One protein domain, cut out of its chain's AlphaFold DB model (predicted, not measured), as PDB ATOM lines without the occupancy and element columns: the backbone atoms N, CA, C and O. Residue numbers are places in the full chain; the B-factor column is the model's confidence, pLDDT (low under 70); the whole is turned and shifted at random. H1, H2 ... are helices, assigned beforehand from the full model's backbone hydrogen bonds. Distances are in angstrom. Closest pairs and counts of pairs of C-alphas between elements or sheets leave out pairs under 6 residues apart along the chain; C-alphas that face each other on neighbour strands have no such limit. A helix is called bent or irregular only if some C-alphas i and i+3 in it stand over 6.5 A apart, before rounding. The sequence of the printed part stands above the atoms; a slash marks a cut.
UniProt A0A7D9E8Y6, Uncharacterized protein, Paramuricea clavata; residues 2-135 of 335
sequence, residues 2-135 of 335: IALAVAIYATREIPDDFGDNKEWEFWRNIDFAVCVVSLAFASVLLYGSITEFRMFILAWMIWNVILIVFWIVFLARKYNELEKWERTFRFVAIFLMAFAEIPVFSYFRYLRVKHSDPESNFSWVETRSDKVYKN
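Overview. This is residues 2 to 135 of the 335 residues of an uncharacterized protein of Paramuricea clavata (UniProt A0A7D9E8Y6). Three long helices fold up and down in a loose zigzag: H3 runs slanting between H2 and H4, meeting H2 near one end and H4 farther along. Short H1 folds back on H2, while small H5 touches no helix, beyond a long link. The 134 printed residues include five named helices, H1 to H5 in order, and no named strand, all helix by class. The whole is a loose rod, radius of gyration of the C-alphas 20.0 A, spanning 67 by 25 by 20 A.

Arrangement. H4, residues 84 to 116, was assigned as one helix by its hydrogen bonds but is bent, C-alphas 100 and 103 being 6.6 A apart; its arms, H4a (84 to 100) and H4b (103 to 116), stand at a shallow tilt of 24 degrees. H3, residues 54 to 78, touches H4a with residues 64 to 75 alone, closest C-alphas Ile 68 and Ile 94, 6.1 A, in a hairpin at 24 degrees. H3 and H4b are near each other. H2, residues 22 to 50, forms a hairpin with H3 at 18 degrees, closest C-alphas Gly 48 and Phe 56, 5.9 A. H1, residues 2 to 11, and H2 form a hairpin at a shallow tilt of 34 degrees, only just short of steep, closest C-alphas Ile 2 and Cys 35, 6.4 A. H2 is apart from both arms. H5, residues 128 to 135, touches no helix. Every O i to N i+4 pair is within hydrogen-bond range in H1, H3, H4a, H4b and H5; in H2, 24 of 25.

Along the chain. H2 measures 42.6 A, H3 36.3 A, H4a 24.5 A and H4b 20.0 A. C-alpha 2 is at (-51.599, 44.905, -34.807), C-alpha 135 at (-49.653, 44.102, 3.458).

Size, cuts and confidence. The farthest C-alphas, Asp 16 and Glu 119, are 68.1 A apart. The printed part has no cut. The link from H4 to H5 is long; residues 10 to 23 and 116 to 121 stand free. Residues 2 to 20 and 111 to 135 are under pLDDT 70.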
ATOM      1  N   ILE A   2     -51.509  46.372 -34.582       50.34
ATOM      2  CA  ILE A   2     -51.599  44.905 -34.807       50.34
ATOM      3  C   ILE A   2     -52.775  44.501 -35.722       50.34
ATOM      4  O   ILE A   2     -52.551  43.839 -36.728       50.34
ATOM      5  N   ALA A   3     -53.998  44.978 -35.457       44.59
ATOM      6  CA  ALA A   3     -55.160  44.694 -36.310       44.59
ATOM      7  C   ALA A   3     -55.008  45.180 -37.770       44.59
ATOM      8  O   ALA A   3     -55.528  44.546 -38.678       44.59
ATOM      9  N   LEU A   4     -54.256  46.263 -38.013       52.41
ATOM     10  CA  LEU A   4     -53.959  46.755 -39.366       52.41
ATOM     11  C   LEU A   4     -52.915  45.874 -40.066       52.41
ATOM     12  O   LEU A   4     -53.044  45.617 -41.256       52.41
ATOM     13  N   ALA A   5     -51.910  45.381 -39.333       55.56
ATOM     14  CA  ALA A   5     -50.950  44.417 -39.867       55.56
ATOM     15  C   ALA A   5     -51.652  43.105 -40.258       55.56
ATOM     16  O   ALA A   5     -51.462  42.631 -41.372       55.56
ATOM     17  N   VAL A   6     -52.531  42.582 -39.391       56.41
ATOM     18  CA  VAL A   6     -53.365  41.401 -39.680       56.41
ATOM     19  C   VAL A   6     -54.310  41.652 -40.862       56.41
ATOM     20  O   VAL A   6     -54.417  40.792 -41.729       56.41
ATOM     21  N   ALA A   7     -54.941  42.828 -40.954       48.78
ATOM     22  CA  ALA A   7     -55.796  43.179 -42.090       48.78
ATOM     23  C   ALA A   7     -55.017  43.201 -43.417       48.78
ATOM     24  O   ALA A   7     -55.422  42.527 -44.356       48.78
ATOM     25  N   ILE A   8     -53.869  43.891 -43.476       56.41
ATOM     26  CA  ILE A   8     -52.997  43.928 -44.667       56.41
ATOM     27  C   ILE A   8     -52.561  42.511 -45.065       56.41
ATOM     28  O   ILE A   8     -52.568  42.172 -46.246       56.41
ATOM     29  N   TYR A   9     -52.219  41.678 -44.079       59.34
ATOM     30  CA  TYR A   9     -51.807  40.286 -44.268       59.34
ATOM     31  C   TYR A   9     -52.946  39.402 -44.807       59.34
ATOM     32  O   TYR A   9     -52.694  38.527 -45.628       59.34
ATOM     33  N   ALA A  10     -54.195  39.655 -44.400       56.22
ATOM     34  CA  ALA A  10     -55.385  38.967 -44.909       56.22
ATOM     35  C   ALA A  10     -55.828  39.460 -46.301       56.22
ATOM     36  O   ALA A  10     -56.373  38.682 -47.075       56.22
ATOM     37  N   THR A  11     -55.584  40.733 -46.640       55.09
ATOM     38  CA  THR A  11     -55.901  41.307 -47.964       55.09
ATOM     39  C   THR A  11     -54.811  41.100 -49.016       55.09
ATOM     40  O   THR A  11     -55.005  41.479 -50.170       55.09
ATOM     41  N   ARG A  12     -53.643  40.562 -48.645       58.78
ATOM     42  CA  ARG A  12     -52.545  40.334 -49.589       58.78
ATOM     43  C   ARG A  12     -52.788  39.047 -50.368       58.78
ATOM     44  O   ARG A  12     -52.348  37.977 -49.950       58.78
ATOM     45  N   GLU A  13     -53.439  39.175 -51.522       54.09
ATOM     46  CA  GLU A  13     -53.349  38.165 -52.578       54.09
ATOM     47  C   GLU A  13     -51.865  37.843 -52.809       54.09
ATOM     48  O   GLU A  13     -51.035  38.738 -52.998       54.09
ATOM     49  N   ILE A  14     -51.514  36.562 -52.691       57.53
ATOM     50  CA  ILE A  14     -50.150  36.083 -52.907       57.53
ATOM     51  C   ILE A  14     -49.963  36.036 -54.427       57.53
ATOM     52  O   ILE A  14     -50.676  35.263 -55.063       57.53
ATOM     53  N   PRO A  15     -49.046  36.817 -55.030       56.53
ATOM     54  CA  PRO A  15     -48.773  36.682 -56.456       56.53
ATOM     55  C   PRO A  15     -48.200  35.285 -56.703       56.53
ATOM     56  O   PRO A  15     -47.298  34.878 -55.968       56.53
ATOM     57  N   ASP A  16     -48.707  34.557 -57.701       58.97
ATOM     58  CA  ASP A  16     -48.449  33.114 -57.856       58.97
ATOM     59  C   ASP A  16     -46.946  32.749 -57.866       58.97
ATOM     60  O   ASP A  16     -46.542  31.752 -57.262       58.97
ATOM     61  N   ASP A  17     -46.097  33.612 -58.439       58.78
ATOM     62  CA  ASP A  17     -44.630  33.466 -58.479       58.78
ATOM     63  C   ASP A  17     -43.942  33.439 -57.091       58.78
ATOM     64  O   ASP A  17     -42.789  33.014 -56.979       58.78
ATOM     65  N   PHE A  18     -44.602  33.864 -56.005       56.03
ATOM     66  CA  PHE A  18     -44.033  33.784 -54.649       56.03
ATOM     67  C   PHE A  18     -44.077  32.373 -54.039       56.03
ATOM     68  O   PHE A  18     -43.411  32.142 -53.026       56.03
ATOM     69  N   GLY A  19     -44.824  31.430 -54.628       54.00
ATOM     70  CA  GLY A  19     -45.030  30.087 -54.068       54.00
ATOM     71  C   GLY A  19     -43.749  29.261 -53.874       54.00
ATOM     72  O   GLY A  19     -43.644  28.518 -52.900       54.00
ATOM     73  N   ASP A  20     -42.752  29.424 -54.747       59.00
ATOM     74  CA  ASP A  20     -41.519  28.623 -54.718       59.00
ATOM     75  C   ASP A  20     -40.447  29.146 -53.738       59.00
ATOM     76  O   ASP A  20     -39.520  28.411 -53.367       59.00
ATOM     77  N   ASN A  21     -40.537  30.403 -53.281       71.38
ATOM     78  CA  ASN A  21     -39.483  31.011 -52.466       71.38
ATOM     79  C   ASN A  21     -39.658  30.731 -50.962       71.38
ATOM     80  O   ASN A  21     -40.150  31.556 -50.187       71.38
ATOM     81  N   LYS A  22     -39.159  29.565 -50.537       78.50
ATOM     82  CA  LYS A  22     -39.178  29.079 -49.142       78.50
ATOM     83  C   LYS A  22     -38.596  30.049 -48.106       78.50
ATOM     84  O   LYS A  22     -38.991  29.991 -46.944       78.50
ATOM     85  N   GLU A  23     -37.668  30.934 -48.485       77.88
ATOM     86  CA  GLU A  23     -37.160  31.943 -47.545       77.88
ATOM     87  C   GLU A  23     -38.227  33.005 -47.243       77.88
ATOM     88  O   GLU A  23     -38.367  33.446 -46.103       77.88
ATOM     89  N   TRP A  24     -39.026  33.380 -48.245       75.31
ATOM     90  CA  TRP A  24     -40.115  34.340 -48.078       75.31
ATOM     91  C   TRP A  24     -41.242  33.754 -47.219       75.31
ATOM     92  O   TRP A  24     -41.749  34.436 -46.332       75.31
ATOM     93  N   GLU A  25     -41.568  32.468 -47.391       78.12
ATOM     94  CA  GLU A  25     -42.485  31.754 -46.493       78.12
ATOM     95  C   GLU A  25     -41.984  31.732 -45.036       78.12
ATOM     96  O   GLU A  25     -42.764  31.974 -44.114       78.12
ATOM     97  N   PHE A  26     -40.690  31.490 -44.812       82.25
ATOM     98  CA  PHE A  26     -40.095  31.525 -43.474       82.25
ATOM     99  C   PHE A  26     -40.240  32.907 -42.816       82.25
ATOM    100  O   PHE A  26     -40.727  33.000 -41.688       82.25
ATOM    101  N   TRP A  27     -39.892  33.986 -43.526       78.44
ATOM    102  CA  TRP A  27     -40.052  35.355 -43.018       78.44
ATOM    103  C   TRP A  27     -41.519  35.728 -42.772       78.44
ATOM    104  O   TRP A  27     -41.837  36.283 -41.721       78.44
ATOM    105  N   ARG A  28     -42.418  35.352 -43.688       76.38
ATOM    106  CA  ARG A  28     -43.877  35.497 -43.563       76.38
ATOM    107  C   ARG A  28     -44.401  34.840 -42.281       76.38
ATOM    108  O   ARG A  28     -45.104  35.479 -41.500       76.38
ATOM    109  N   ASN A  29     -44.004  33.594 -42.026       82.44
ATOM    110  CA  ASN A  29     -44.432  32.846 -40.843       82.44
ATOM    111  C   ASN A  29     -43.883  33.452 -39.534       82.44
ATOM    112  O   ASN A  29     -44.568  33.401 -38.511       82.44
ATOM    113  N   ILE A  30     -42.698  34.078 -39.558       83.62
ATOM    114  CA  ILE A  30     -42.179  34.843 -38.412       83.62
ATOM    115  C   ILE A  30     -42.977  36.133 -38.199       83.62
ATOM    116  O   ILE A  30     -43.389  36.382 -37.069       83.62
ATOM    117  N   ASP A  31     -43.241  36.929 -39.242       79.88
ATOM    118  CA  ASP A  31     -44.049  38.154 -39.125       79.88
ATOM    119  C   ASP A  31     -45.445  37.846 -38.540       79.88
ATOM    120  O   ASP A  31     -45.933  38.578 -37.674       79.88
ATOM    121  N   PHE A  32     -46.059  36.719 -38.924       79.44
ATOM    122  CA  PHE A  32     -47.310  36.237 -38.327       79.44
ATOM    123  C   PHE A  32     -47.159  35.838 -36.854       79.44
ATOM    124  O   PHE A  32     -47.928  36.309 -36.014       79.44
ATOM    125  N   ALA A  33     -46.159  35.021 -36.508       83.56
ATOM    126  CA  ALA A  33     -45.908  34.622 -35.121       83.56
ATOM    127  C   ALA A  33     -45.633  35.839 -34.216       83.56
ATOM    128  O   ALA A  33     -46.165  35.926 -33.109       83.56
ATOM    129  N   VAL A  34     -44.881  36.822 -34.716       83.62
ATOM    130  CA  VAL A  34     -44.638  38.115 -34.063       83.62
ATOM    131  C   VAL A  34     -45.943  38.888 -33.851       83.62
ATOM    132  O   VAL A  34     -46.147  39.432 -32.763       83.62
ATOM    133  N   CYS A  35     -46.855  38.908 -34.829       81.88
ATOM    134  CA  CYS A  35     -48.173  39.531 -34.672       81.88
ATOM    135  C   CYS A  35     -49.033  38.822 -33.614       81.88
ATOM    136  O   CYS A  35     -49.621  39.500 -32.773       81.88
ATOM    137  N   VAL A  36     -49.071  37.484 -33.604       83.00
ATOM    138  CA  VAL A  36     -49.839  36.689 -32.626       83.00
ATOM    139  C   VAL A  36     -49.299  36.871 -31.204       83.00
ATOM    140  O   VAL A  36     -50.072  37.152 -30.288       83.00
ATOM    141  N   VAL A  37     -47.978  36.796 -31.005       84.81
ATOM    142  CA  VAL A  37     -47.364  37.028 -29.684       84.81
ATOM    143  C   VAL A  37     -47.581  38.474 -29.231       84.81
ATOM    144  O   VAL A  37     -47.925  38.705 -28.075       84.81
ATOM    145  N   SER A  38     -47.481  39.452 -30.135       81.94
ATOM    146  CA  SER A  38     -47.764  40.857 -29.803       81.94
ATOM    147  C   SER A  38     -49.238  41.099 -29.460       81.94
ATOM    148  O   SER A  38     -49.525  41.941 -28.612       81.94
ATOM    149  N   LEU A  39     -50.174  40.358 -30.066       81.88
ATOM    150  CA  LEU A  39     -51.598  40.402 -29.713       81.88
ATOM    151  C   LEU A  39     -51.833  39.853 -28.297       81.88
ATOM    152  O   LEU A  39     -52.558  40.467 -27.518       81.88
ATOM    153  N   ALA A  40     -51.175  38.744 -27.946       82.81
ATOM    154  CA  ALA A  40     -51.226  38.169 -26.603       82.81
ATOM    155  C   ALA A  40     -50.593  39.095 -25.546       82.81
ATOM    156  O   ALA A  40     -51.156  39.279 -24.471       82.81
ATOM    157  N   PHE A  41     -49.468  39.751 -25.853       81.81
ATOM    158  CA  PHE A  41     -48.912  40.785 -24.973       81.81
ATOM    159  C   PHE A  41     -49.862  41.983 -24.824       81.81
ATOM    160  O   PHE A  41     -50.057  42.464 -23.710       81.81
ATOM    161  N   ALA A  42     -50.507  42.431 -25.907       81.75
ATOM    162  CA  ALA A  42     -51.470  43.531 -25.865       81.75
ATOM    163  C   ALA A  42     -52.707  43.220 -24.997       81.75
ATOM    164  O   ALA A  42     -53.167  44.103 -24.271       81.75
ATOM    165  N   SER A  43     -53.224  41.985 -25.005       82.38
ATOM    166  CA  SER A  43     -54.328  41.595 -24.110       82.38
ATOM    167  C   SER A  43     -53.879  41.477 -22.648       82.38
ATOM    168  O   SER A  43     -54.566  41.982 -21.759       82.38
ATOM    169  N   VAL A  44     -52.687  40.924 -22.389       81.75
ATOM    170  CA  VAL A  44     -52.070  40.904 -21.047       81.75
ATOM    171  C   VAL A  44     -51.849  42.322 -20.506       81.75
ATOM    172  O   VAL A  44     -52.006  42.548 -19.310       81.75
ATOM    173  N   LEU A  45     -51.555  43.305 -21.359       80.69
ATOM    174  CA  LEU A  45     -51.411  44.710 -20.960       80.69
ATOM    175  C   LEU A  45     -52.726  45.428 -20.711       80.69
ATOM    176  O   LEU A  45     -52.777  46.269 -19.820       80.69
ATOM    177  N   LEU A  46     -53.777  45.101 -21.462       80.06
ATOM    178  CA  LEU A  46     -55.113  45.624 -21.188       80.06
ATOM    179  C   LEU A  46     -55.625  45.117 -19.828       80.06
ATOM    180  O   LEU A  46     -56.291  45.854 -19.112       80.06
ATOM    181  N   TYR A  47     -55.228  43.909 -19.418       80.00
ATOM    182  CA  TYR A  47     -55.418  43.424 -18.048       80.00
ATOM    183  C   TYR A  47     -54.443  44.079 -17.042       80.00
ATOM    184  O   TYR A  47     -54.822  44.440 -15.926       80.00
ATOM    185  N   GLY A  48     -53.181  44.272 -17.437       73.44
ATOM    186  CA  GLY A  48     -52.117  44.872 -16.623       73.44
ATOM    187  C   GLY A  48     -52.337  46.349 -16.270       73.44
ATOM    188  O   GLY A  48     -51.941  46.779 -15.188       73.44
ATOM    189  N   SER A  49     -52.993  47.119 -17.142       73.69
ATOM    190  CA  SER A  49     -53.344  48.524 -16.903       73.69
ATOM    191  C   SER A  49     -54.492  48.669 -15.902       73.69
ATOM    192  O   SER A  49     -54.409  49.509 -15.010       73.69
ATOM    193  N   ILE A  50     -55.505  47.797 -15.979       77.69
ATOM    194  CA  ILE A  50     -56.612  47.705 -15.007       77.69
ATOM    195  C   ILE A  50     -56.096  47.332 -13.605       77.69
ATOM    196  O   ILE A  50     -56.689  47.710 -12.597       77.69
ATOM    197  N   THR A  51     -54.985  46.595 -13.528       76.06
ATOM    198  CA  THR A  51     -54.432  46.041 -12.279       76.06
ATOM    199  C   THR A  51     -53.209  46.794 -11.731       76.06
ATOM    200  O   THR A  51     -52.592  46.332 -10.775       76.06
ATOM    201  N   GLU A  52     -52.856  47.953 -12.305       71.50
ATOM    202  CA  GLU A  52     -51.726  48.824 -11.909       71.50
ATOM    203  C   GLU A  52     -50.332  48.147 -11.871       71.50
ATOM    204  O   GLU A  52     -49.351  48.734 -11.398       71.50
ATOM    205  N   PHE A  53     -50.190  46.918 -12.376       76.19
ATOM    206  CA  PHE A  53     -48.961  46.132 -12.251       76.19
ATOM    207  C   PHE A  53     -47.851  46.655 -13.179       76.19
ATOM    208  O   PHE A  53     -47.654  46.179 -14.300       76.19
ATOM    209  N   ARG A  54     -47.051  47.590 -12.647       75.38
ATOM    210  CA  ARG A  54     -45.879  48.236 -13.283       75.38
ATOM    211  C   ARG A  54     -44.931  47.252 -14.001       75.38
ATOM    212  O   ARG A  54     -44.309  47.617 -14.997       75.38
ATOM    213  N   MET A  55     -44.858  46.001 -13.536       79.00
ATOM    214  CA  MET A  55     -44.069  44.913 -14.136       79.00
ATOM    215  C   MET A  55     -44.510  44.542 -15.564       79.00
ATOM    216  O   MET A  55     -43.647  44.301 -16.406       79.00
ATOM    217  N   PHE A  56     -45.815  44.526 -15.874       81.94
ATOM    218  CA  PHE A  56     -46.284  44.227 -17.238       81.94
ATOM    219  C   PHE A  56     -45.921  45.346 -18.214       81.94
ATOM    220  O   PHE A  56     -45.476  45.067 -19.324       81.94
ATOM    221  N   ILE A  57     -46.037  46.605 -17.780       80.12
ATOM    222  CA  ILE A  57     -45.653  47.769 -18.588       80.12
ATOM    223  C   ILE A  57     -44.153  47.700 -18.921       80.12
ATOM    224  O   ILE A  57     -43.771  47.871 -20.073       80.12
ATOM    225  N   LEU A  58     -43.301  47.357 -17.949       81.75
ATOM    226  CA  LEU A  58     -41.863  47.183 -18.185       81.75
ATOM    227  C   LEU A  58     -41.552  45.994 -19.119       81.75
ATOM    228  O   LEU A  58     -40.688  46.110 -19.987       81.75
ATOM    229  N   ALA A  59     -42.277  44.876 -19.000       85.19
ATOM    230  CA  ALA A  59     -42.144  43.743 -19.921       85.19
ATOM    231  C   ALA A  59     -42.541  44.106 -21.369       85.19
ATOM    232  O   ALA A  59     -41.904  43.645 -22.314       85.19
ATOM    233  N   TRP A  60     -43.543  44.972 -21.548       83.81
ATOM    234  CA  TRP A  60     -43.959  45.495 -22.854       83.81
ATOM    235  C   TRP A  60     -42.930  46.414 -23.501       83.81
ATOM    236  O   TRP A  60     -42.638  46.238 -24.679       83.81
ATOM    237  N   MET A  61     -42.330  47.335 -22.740       84.25
ATOM    238  CA  MET A  61     -41.244  48.180 -23.255       84.25
ATOM    239  C   MET A  61     -40.084  47.317 -23.771       84.25
ATOM    240  O   MET A  61     -39.559  47.542 -24.860       84.25
ATOM    241  N   ILE A  62     -39.715  46.268 -23.021       87.50
ATOM    242  CA  ILE A  62     -38.694  45.296 -23.442       87.50
ATOM    243  C   ILE A  62     -39.131  44.563 -24.721       87.50
ATOM    244  O   ILE A  62     -38.328  44.440 -25.647       87.50
ATOM    245  N   TRP A  63     -40.391  44.121 -24.811       88.81
ATOM    246  CA  TRP A  63     -40.933  43.491 -26.021       88.81
ATOM    247  C   TRP A  63     -40.860  44.425 -27.238       88.81
ATOM    248  O   TRP A  63     -40.318  44.033 -28.269       88.81
ATOM    249  N   ASN A  64     -41.298  45.681 -27.118       86.00
ATOM    250  CA  ASN A  64     -41.250  46.658 -28.210       86.00
ATOM    251  C   ASN A  64     -39.818  46.996 -28.645       86.00
ATOM    252  O   ASN A  64     -39.570  47.133 -29.842       86.00
ATOM    253  N   VAL A  65     -38.852  47.064 -27.721       87.56
ATOM    254  CA  VAL A  65     -37.430  47.214 -28.085       87.56
ATOM    255  C   VAL A  65     -36.929  45.994 -28.869       87.56
ATOM    256  O   VAL A  65     -36.252  46.166 -29.884       87.56
ATOM    257  N   ILE A  66     -37.300  44.772 -28.466       89.81
ATOM    258  CA  ILE A  66     -36.974  43.542 -29.212       89.81
ATOM    259  C   ILE A  66     -37.607  43.572 -30.613       89.81
ATOM    260  O   ILE A  66     -36.924  43.257 -31.590       89.81
ATOM    261  N   LEU A  67     -38.866  44.012 -30.740       87.38
ATOM    262  CA  LEU A  67     -39.524  44.197 -32.037       87.38
ATOM    263  C   LEU A  67     -38.782  45.219 -32.904       87.38
ATOM    264  O   LEU A  67     -38.442  44.908 -34.040       87.38
ATOM    265  N   ILE A  68     -38.484  46.415 -32.389       87.31
ATOM    266  CA  ILE A  68     -37.784  47.462 -33.147       87.31
ATOM    267  C   ILE A  68     -36.437  46.939 -33.675       87.31
ATOM    268  O   ILE A  68     -36.143  47.102 -34.860       87.31
ATOM    269  N   VAL A  69     -35.656  46.233 -32.848       90.00
ATOM    270  CA  VAL A  69     -34.394  45.605 -33.278       90.00
ATOM    271  C   VAL A  69     -34.629  44.529 -34.347       90.00
ATOM    272  O   VAL A  69     -33.935  44.530 -35.363       90.00
ATOM    273  N   PHE A  70     -35.620  43.648 -34.175       88.38
ATOM    274  CA  PHE A  70     -35.962  42.619 -35.164       88.38
ATOM    275  C   PHE A  70     -36.350  43.227 -36.522       88.38
ATOM    276  O   PHE A  70     -35.802  42.833 -37.553       88.38
ATOM    277  N   TRP A  71     -37.238  44.226 -36.535       86.94
ATOM    278  CA  TRP A  71     -37.706  44.879 -37.761       86.94
ATOM    279  C   TRP A  71     -36.592  45.679 -38.462       86.94
ATOM    280  O   TRP A  71     -36.548  45.702 -39.694       86.94
ATOM    281  N   ILE A  72     -35.645  46.263 -37.714       88.62
ATOM    282  CA  ILE A  72     -34.431  46.885 -38.272       88.62
ATOM    283  C   ILE A  72     -33.516  45.833 -38.921       88.62
ATOM    284  O   ILE A  72     -33.063  46.037 -40.047       88.62
ATOM    285  N   VAL A  73     -33.269  44.695 -38.262       89.19
ATOM    286  CA  VAL A  73     -32.442  43.601 -38.813       89.19
ATOM    287  C   VAL A  73     -33.088  42.975 -40.054       89.19
ATOM    288  O   VAL A  73     -32.385  42.673 -41.021       89.19
ATOM    289  N   PHE A  74     -34.415  42.824 -40.063       85.69
ATOM    290  CA  PHE A  74     -35.166  42.378 -41.235       85.69
ATOM    291  C   PHE A  74     -35.013  43.356 -42.407       85.69
ATOM    292  O   PHE A  74     -34.595  42.950 -43.494       85.69
ATOM    293  N   LEU A  75     -35.271  44.653 -42.182       87.00
ATOM    294  CA  LEU A  75     -35.090  45.690 -43.202       87.00
ATOM    295  C   LEU A  75     -33.660  45.699 -43.749       87.00
ATOM    296  O   LEU A  75     -33.490  45.706 -44.962       87.00
ATOM    297  N   ALA A  76     -32.644  45.629 -42.886       87.88
ATOM    298  CA  ALA A  76     -31.240  45.623 -43.296       87.88
ATOM    299  C   ALA A  76     -30.866  44.425 -44.191       87.88
ATOM    300  O   ALA A  76     -29.991  44.557 -45.045       87.88
ATOM    301  N   ARG A  77     -31.525  43.266 -44.029       87.00
ATOM    302  CA  ARG A  77     -31.291  42.075 -44.867       87.00
ATOM    303  C   ARG A  77     -32.128  42.037 -46.142       87.00
ATOM    304  O   ARG A  77     -31.606  41.634 -47.174       87.00
ATOM    305  N   LYS A  78     -33.401  42.441 -46.088       82.75
ATOM    306  CA  LYS A  78     -34.367  42.273 -47.191       82.75
ATOM    307  C   LYS A  78     -34.748  43.565 -47.919       82.75
ATOM    308  O   LYS A  78     -35.632  43.548 -48.772       82.75
ATOM    309  N   TYR A  79     -34.046  44.676 -47.668       82.19
ATOM    310  CA  TYR A  79     -34.327  45.993 -48.263       82.19
ATOM    311  C   TYR A  79     -34.531  45.988 -49.787       82.19
ATOM    312  O   TYR A  79     -35.380  46.716 -50.296       82.19
ATOM    313  N   ASN A  80     -33.743  45.198 -50.518       83.19
ATOM    314  CA  ASN A  80     -33.767  45.182 -51.981       83.19
ATOM    315  C   ASN A  80     -34.864  44.274 -52.562       83.19
ATOM    316  O   ASN A  80     -35.244  44.465 -53.712       83.19
ATOM    317  N   GLU A  81     -35.380  43.328 -51.773       80.88
ATOM    318  CA  GLU A  81     -36.426  42.373 -52.171       80.88
ATOM    319  C   GLU A  81     -37.841  42.868 -51.824       80.88
ATOM    320  O   GLU A  81     -38.821  42.392 -52.384       80.88
ATOM    321  N   LEU A  82     -37.958  43.830 -50.904       79.06
ATOM    322  CA  LEU A  82     -39.231  44.428 -50.497       79.06
ATOM    323  C   LEU A  82     -39.722  45.465 -51.510       79.06
ATOM    324  O   LEU A  82     -38.965  46.339 -51.950       79.06
ATOM    325  N   GLU A  83     -41.022  45.481 -51.789       81.94
ATOM    326  CA  GLU A  83     -41.618  46.550 -52.587       81.94
ATOM    327  C   GLU A  83     -41.504  47.928 -51.902       81.94
ATOM    328  O   GLU A  83     -41.231  48.060 -50.702       81.94
ATOM    329  N   LYS A  84     -41.666  49.003 -52.683       81.50
ATOM    330  CA  LYS A  84     -41.456  50.377 -52.193       81.50
ATOM    331  C   LYS A  84     -42.459  50.758 -51.096       81.50
ATOM    332  O   LYS A  84     -42.060  51.350 -50.096       81.50
ATOM    333  N   TRP A  85     -43.733  50.400 -51.272       77.19
ATOM    334  CA  TRP A  85     -44.796  50.683 -50.302       77.19
ATOM    335  C   TRP A  85     -44.606  49.892 -49.004       77.19
ATOM    336  O   TRP A  85     -44.697  50.479 -47.927       77.19
ATOM    337  N   GLU A  86     -44.228  48.612 -49.094       78.06
ATOM    338  CA  GLU A  86     -43.876  47.796 -47.927       78.06
ATOM    339  C   GLU A  86     -42.748  48.425 -47.113       78.06
ATOM    340  O   GLU A  86     -42.898  48.598 -45.905       78.06
ATOM    341  N   ARG A  87     -41.638  48.826 -47.751       81.69
ATOM    342  CA  ARG A  87     -40.526  49.508 -47.063       81.69
ATOM    343  C   ARG A  87     -40.998  50.747 -46.315       81.69
ATOM    344  O   ARG A  87     -40.707  50.881 -45.127       81.69
ATOM    345  N   THR A  88     -41.749  51.627 -46.979       83.75
ATOM    346  CA  THR A  88     -42.313  52.827 -46.346       83.75
ATOM    347  C   THR A  88     -43.217  52.468 -45.164       83.75
ATOM    348  O   THR A  88     -43.078  53.071 -44.103       83.75
ATOM    349  N   PHE A  89     -44.072  51.449 -45.289       81.38
ATOM    350  CA  PHE A  89     -44.915  50.977 -44.189       81.38
ATOM    351  C   PHE A  89     -44.094  50.425 -43.011       81.38
ATOM    352  O   PHE A  89     -44.351  50.803 -41.869       81.38
ATOM    353  N   ARG A  90     -43.062  49.600 -43.263       82.31
ATOM    354  CA  ARG A  90     -42.178  49.066 -42.207       82.31
ATOM    355  C   ARG A  90     -41.451  50.198 -41.461       82.31
ATOM    356  O   ARG A  90     -41.396  50.164 -40.234       82.31
ATOM    357  N   PHE A  91     -40.972  51.233 -42.160       85.56
ATOM    358  CA  PHE A  91     -40.389  52.420 -41.515       85.56
ATOM    359  C   PHE A  91     -41.405  53.208 -40.677       85.56
ATOM    360  O   PHE A  91     -41.096  53.569 -39.543       85.56
ATOM    361  N   VAL A  92     -42.614  53.451 -41.196       85.62
ATOM    362  CA  VAL A  92     -43.678  54.152 -40.452       85.62
ATOM    363  C   VAL A  92     -44.083  53.367 -39.200       85.62
ATOM    364  O   VAL A  92     -44.235  53.965 -38.139       85.62
ATOM    365  N   ALA A  93     -44.179  52.037 -39.275       81.81
ATOM    366  CA  ALA A  93     -44.467  51.189 -38.120       81.81
ATOM    367  C   ALA A  93     -43.373  51.273 -37.037       81.81
ATOM    368  O   ALA A  93     -43.694  51.440 -35.861       81.81
ATOM    369  N   ILE A  94     -42.088  51.229 -37.418       86.31
ATOM    370  CA  ILE A  94     -40.958  51.417 -36.487       86.31
ATOM    371  C   ILE A  94     -41.004  52.810 -35.845       86.31
ATOM    372  O   ILE A  94     -40.853  52.928 -34.631       86.31
ATOM    373  N   PHE A  95     -41.250  53.856 -36.638       87.00
ATOM    374  CA  PHE A  95     -41.326  55.236 -36.154       87.00
ATOM    375  C   PHE A  95     -42.480  55.426 -35.158       87.00
ATOM    376  O   PHE A  95     -42.280  55.991 -34.085       87.00
ATOM    377  N   LEU A  96     -43.667  54.886 -35.458       84.56
ATOM    378  CA  LEU A  96     -44.824  54.920 -34.558       84.56
ATOM    379  C   LEU A  96     -44.597  54.113 -33.271       84.56
ATOM    380  O   LEU A  96     -45.014  54.564 -32.207       84.56
ATOM    381  N   MET A  97     -43.919  52.960 -33.333       81.56
ATOM    382  CA  MET A  97     -43.534  52.209 -32.128       81.56
ATOM    383  C   MET A  97     -42.540  53.006 -31.272       81.56
ATOM    384  O   MET A  97     -42.763  53.168 -30.075       81.56
ATOM    385  N   ALA A  98     -41.498  53.582 -31.878       84.81
ATOM    386  CA  ALA A  98     -40.522  54.405 -31.164       84.81
ATOM    387  C   ALA A  98     -41.154  55.657 -30.522       84.81
ATOM    388  O   ALA A  98     -40.800  56.011 -29.401       84.81
ATOM    389  N   PHE A  99     -42.121  56.301 -31.188       85.38
ATOM    390  CA  PHE A  99     -42.853  57.442 -30.627       85.38
ATOM    391  C   PHE A  99     -43.810  57.052 -29.493       85.38
ATOM    392  O   PHE A  99     -43.955  57.820 -28.541       85.38
ATOM    393  N   ALA A 100     -44.426  55.866 -29.548       80.94
ATOM    394  CA  ALA A 100     -45.298  55.368 -28.481       80.94
ATOM    395  C   ALA A 100     -44.544  55.093 -27.164       80.94
ATOM    396  O   ALA A 100     -45.121  55.239 -26.089       80.94
ATOM    397  N   GLU A 101     -43.253  54.758 -27.232       80.75
ATOM    398  CA  GLU A 101     -42.401  54.538 -26.055       80.75
ATOM    399  C   GLU A 101     -42.033  55.840 -25.314       80.75
ATOM    400  O   GLU A 101     -41.864  55.827 -24.094       80.75
ATOM    401  N   ILE A 102     -41.950  56.989 -26.004       83.88
ATOM    402  CA  ILE A 102     -41.546  58.286 -25.417       83.88
ATOM    403  C   ILE A 102     -42.364  58.672 -24.161       83.88
ATOM    404  O   ILE A 102     -41.745  58.949 -23.125       83.88
ATOM    405  N   PRO A 103     -43.716  58.690 -24.174       79.50
ATOM    406  CA  PRO A 103     -44.497  59.006 -22.975       79.50
ATOM    407  C   PRO A 103     -44.326  57.965 -21.857       79.50
ATOM    408  O   PRO A 103     -44.328  58.337 -20.684       79.50
ATOM    409  N   VAL A 104     -44.109  56.688 -22.191       79.31
ATOM    410  CA  VAL A 104     -43.910  55.610 -21.205       79.31
ATOM    411  C   VAL A 104     -42.554  55.762 -20.503       79.31
ATOM    412  O   VAL A 104     -42.484  55.732 -19.273       79.31
ATOM    413  N   PHE A 105     -41.484  56.047 -21.254       79.06
ATOM    414  CA  PHE A 105     -40.180  56.415 -20.692       79.06
ATOM    415  C   PHE A 105     -40.250  57.685 -19.835       79.06
ATOM    416  O   PHE A 105     -39.609  57.743 -18.785       79.06
ATOM    417  N   SER A 106     -41.035  58.688 -20.243       80.81
ATOM    418  CA  SER A 106     -41.250  59.909 -19.456       80.81
ATOM    419  C   SER A 106     -41.920  59.603 -18.109       80.81
ATOM    420  O   SER A 106     -41.426  60.022 -17.061       80.81
ATOM    421  N   TYR A 107     -42.973  58.779 -18.113       79.19
ATOM    422  CA  TYR A 107     -43.671  58.325 -16.907       79.19
ATOM    423  C   TYR A 107     -42.749  57.553 -15.947       79.19
ATOM    424  O   TYR A 107     -42.654  57.898 -14.767       79.19
ATOM    425  N   PHE A 108     -41.982  56.572 -16.441       75.06
ATOM    426  CA  PHE A 108     -41.009  55.857 -15.605       75.06
ATOM    427  C   PHE A 108     -39.868  56.755 -15.104       75.06
ATOM    428  O   PHE A 108     -39.406  56.579 -13.975       75.06
ATOM    429  N   ARG A 109     -39.424  57.743 -15.895       75.50
ATOM    430  CA  ARG A 109     -38.431  58.734 -15.452       75.50
ATOM    431  C   ARG A 109     -38.983  59.612 -14.329       75.50
ATOM    432  O   ARG A 109     -38.274  59.817 -13.347       75.50
ATOM    433  N   TYR A 110     -40.228  60.074 -14.436       73.56
ATOM    434  CA  TYR A 110     -40.908  60.840 -13.388       73.56
ATOM    435  C   TYR A 110     -41.027  60.036 -12.083       73.56
ATOM    436  O   TYR A 110     -40.591  60.508 -11.032       73.56
ATOM    437  N   LEU A 111     -41.502  58.783 -12.156       68.25
ATOM    438  CA  LEU A 111     -41.551  57.880 -10.997       68.25
ATOM    439  C   LEU A 111     -40.167  57.669 -10.363       68.25
ATOM    440  O   LEU A 111     -40.037  57.702  -9.141       68.25
ATOM    441  N   ARG A 112     -39.117  57.491 -11.177       65.00
ATOM    442  CA  ARG A 112     -37.743  57.297 -10.687       65.00
ATOM    443  C   ARG A 112     -37.185  58.542  -9.993       65.00
ATOM    444  O   ARG A 112     -36.515  58.396  -8.975       65.00
ATOM    445  N   VAL A 113     -37.467  59.742 -10.505       58.97
ATOM    446  CA  VAL A 113     -37.087  61.007  -9.847       58.97
ATOM    447  C   VAL A 113     -37.784  61.126  -8.491       58.97
ATOM    448  O   VAL A 113     -37.096  61.298  -7.490       58.97
ATOM    449  N   LYS A 114     -39.105  60.901  -8.423       55.22
ATOM    450  CA  LYS A 114     -39.861  60.933  -7.156       55.22
ATOM    451  C   LYS A 114     -39.394  59.885  -6.129       55.22
ATOM    452  O   LYS A 114     -39.559  60.081  -4.932       55.22
ATOM    453  N   HIS A 115     -38.777  58.788  -6.572       53.72
ATOM    454  CA  HIS A 115     -38.173  57.794  -5.676       53.72
ATOM    455  C   HIS A 115     -36.749  58.136  -5.205       53.72
ATOM    456  O   HIS A 115     -36.266  57.506  -4.265       53.72
ATOM    457  N   SER A 116     -36.079  59.088  -5.863       56.97
ATOM    458  CA  SER A 116     -34.676  59.455  -5.604       56.97
ATOM    459  C   SER A 116     -34.518  60.681  -4.698       56.97
ATOM    460  O   SER A 116     -33.412  60.941  -4.234       56.97
ATOM    461  N   ASP A 117     -35.602  61.425  -4.457       48.69
ATOM    462  CA  ASP A 117     -35.630  62.658  -3.665       48.69
ATOM    463  C   ASP A 117     -36.548  62.492  -2.431       48.69
ATOM    464  O   ASP A 117     -37.750  62.777  -2.503       48.69
ATOM    465  N   PRO A 118     -36.015  61.982  -1.302       52.84
ATOM    466  CA  PRO A 118     -36.794  61.705  -0.095       52.84
ATOM    467  C   PRO A 118     -37.159  62.962   0.712       52.84
ATOM    468  O   PRO A 118     -37.937  62.850   1.657       52.84
ATOM    469  N   GLU A 119     -36.615  64.137   0.372       54.31
ATOM    470  CA  GLU A 119     -36.981  65.416   1.001       54.31
ATOM    471  C   GLU A 119     -38.145  66.106   0.268       54.31
ATOM    472  O   GLU A 119     -38.783  67.017   0.808       54.31
ATOM    473  N   SER A 120     -38.493  65.637  -0.936       52.91
ATOM    474  CA  SER A 120     -39.693  66.086  -1.636       52.91
ATOM    475  C   SER A 120     -40.967  65.678  -0.872       52.91
ATOM    476  O   SER A 120     -41.397  64.526  -0.873       52.91
ATOM    477  N   ASN A 121     -41.635  66.657  -0.244       51.25
ATOM    478  CA  ASN A 121     -42.879  66.481   0.535       51.25
ATOM    479  C   ASN A 121     -44.102  65.998  -0.286       51.25
ATOM    480  O   ASN A 121     -45.230  65.978   0.209       51.25
ATOM    481  N   PHE A 122     -43.904  65.585  -1.540       50.38
ATOM    482  CA  PHE A 122     -44.912  64.894  -2.329       50.38
ATOM    483  C   PHE A 122     -45.088  63.470  -1.808       50.38
ATOM    484  O   PHE A 122     -44.459  62.531  -2.304       50.38
ATOM    485  N   SER A 123     -46.016  63.304  -0.864       47.12
ATOM    486  CA  SER A 123     -46.495  61.995  -0.427       47.12
ATOM    487  C   SER A 123     -46.748  61.067  -1.621       47.12
ATOM    488  O   SER A 123     -47.151  61.478  -2.722       47.12
ATOM    489  N   TRP A 124     -46.448  59.786  -1.437       51.34
ATOM    490  CA  TRP A 124     -46.788  58.794  -2.443       51.34
ATOM    491  C   TRP A 124     -48.307  58.692  -2.523       51.34
ATOM    492  O   TRP A 124     -48.971  58.428  -1.521       51.34
ATOM    493  N   VAL A 125     -48.851  58.860  -3.732       51.12
ATOM    494  CA  VAL A 125     -50.157  58.287  -4.063       51.12
ATOM    495  C   VAL A 125     -49.909  56.784  -4.077       51.12
ATOM    496  O   VAL A 125     -49.450  56.225  -5.068       51.12
ATOM    497  N   GLU A 126     -50.051  56.181  -2.899       55.31
ATOM    498  CA  GLU A 126     -49.740  54.782  -2.618       55.31
ATOM    499  C   GLU A 126     -50.745  53.928  -3.405       55.31
ATOM    500  O   GLU A 126     -51.885  53.731  -2.968       55.31
ATOM    501  N   THR A 127     -50.347  53.521  -4.619       59.06
ATOM    502  CA  THR A 127     -51.215  52.818  -5.576       59.06
ATOM    503  C   THR A 127     -51.715  51.510  -4.972       59.06
ATOM    504  O   THR A 127     -51.137  50.976  -4.017       59.06
ATOM    505  N   ARG A 128     -52.819  50.973  -5.495       54.91
ATOM    506  CA  ARG A 128     -53.496  49.818  -4.894       54.91
ATOM    507  C   ARG A 128     -52.575  48.593  -4.873       54.91
ATOM    508  O   ARG A 128     -52.596  47.839  -3.901       54.91
ATOM    509  N   SER A 129     -51.694  48.479  -5.871       56.69
ATOM    510  CA  SER A 129     -50.547  47.557  -5.902       56.69
ATOM    511  C   SER A 129     -49.659  47.637  -4.656       56.69
ATOM    512  O   SER A 129     -49.349  46.619  -4.038       56.69
ATOM    513  N   ASP A 130     -49.249  48.843  -4.274       59.31
ATOM    514  CA  ASP A 130     -48.191  49.075  -3.292       59.31
ATOM    515  C   ASP A 130     -48.733  48.786  -1.885       59.31
ATOM    516  O   ASP A 130     -48.062  48.137  -1.084       59.31
ATOM    517  N   LYS A 131     -50.012  49.113  -1.638       62.50
ATOM    518  CA  LYS A 131     -50.754  48.701  -0.433       62.50
ATOM    519  C   LYS A 131     -50.885  47.181  -0.301       62.50
ATOM    520  O   LYS A 131     -50.802  46.665   0.814       62.50
ATOM    521  N   VAL A 132     -51.077  46.455  -1.407       64.31
ATOM    522  CA  VAL A 132     -51.164  44.982  -1.403       64.31
ATOM    523  C   VAL A 132     -49.799  44.352  -1.131       64.31
ATOM    524  O   VAL A 132     -49.694  43.517  -0.235       64.31
ATOM    525  N   TYR A 133     -48.739  44.777  -1.827       58.50
ATOM    526  CA  TYR A 133     -47.386  44.265  -1.578       58.50
ATOM    527  C   TYR A 133     -46.909  44.553  -0.152       58.50
ATOM    528  O   TYR A 133     -46.369  43.659   0.496       58.50
ATOM    529  N   LYS A 134     -47.186  45.753   0.364       66.62
ATOM    530  CA  LYS A 134     -46.869  46.153   1.738       66.62
ATOM    531  C   LYS A 134     -47.586  45.282   2.775       66.62
ATOM    532  O   LYS A 134     -46.924  44.712   3.637       66.62
ATOM    533  N   ASN A 135     -48.894  45.044   2.617       63.38
ATOM    534  CA  ASN A 135     -49.653  44.102   3.458       63.38
ATOM    535  C   ASN A 135     -49.150  42.647   3.370       63.38
ATOM    536  O   ASN A 135     -49.308  41.889   4.327       63.38
TER     537      ASN A 135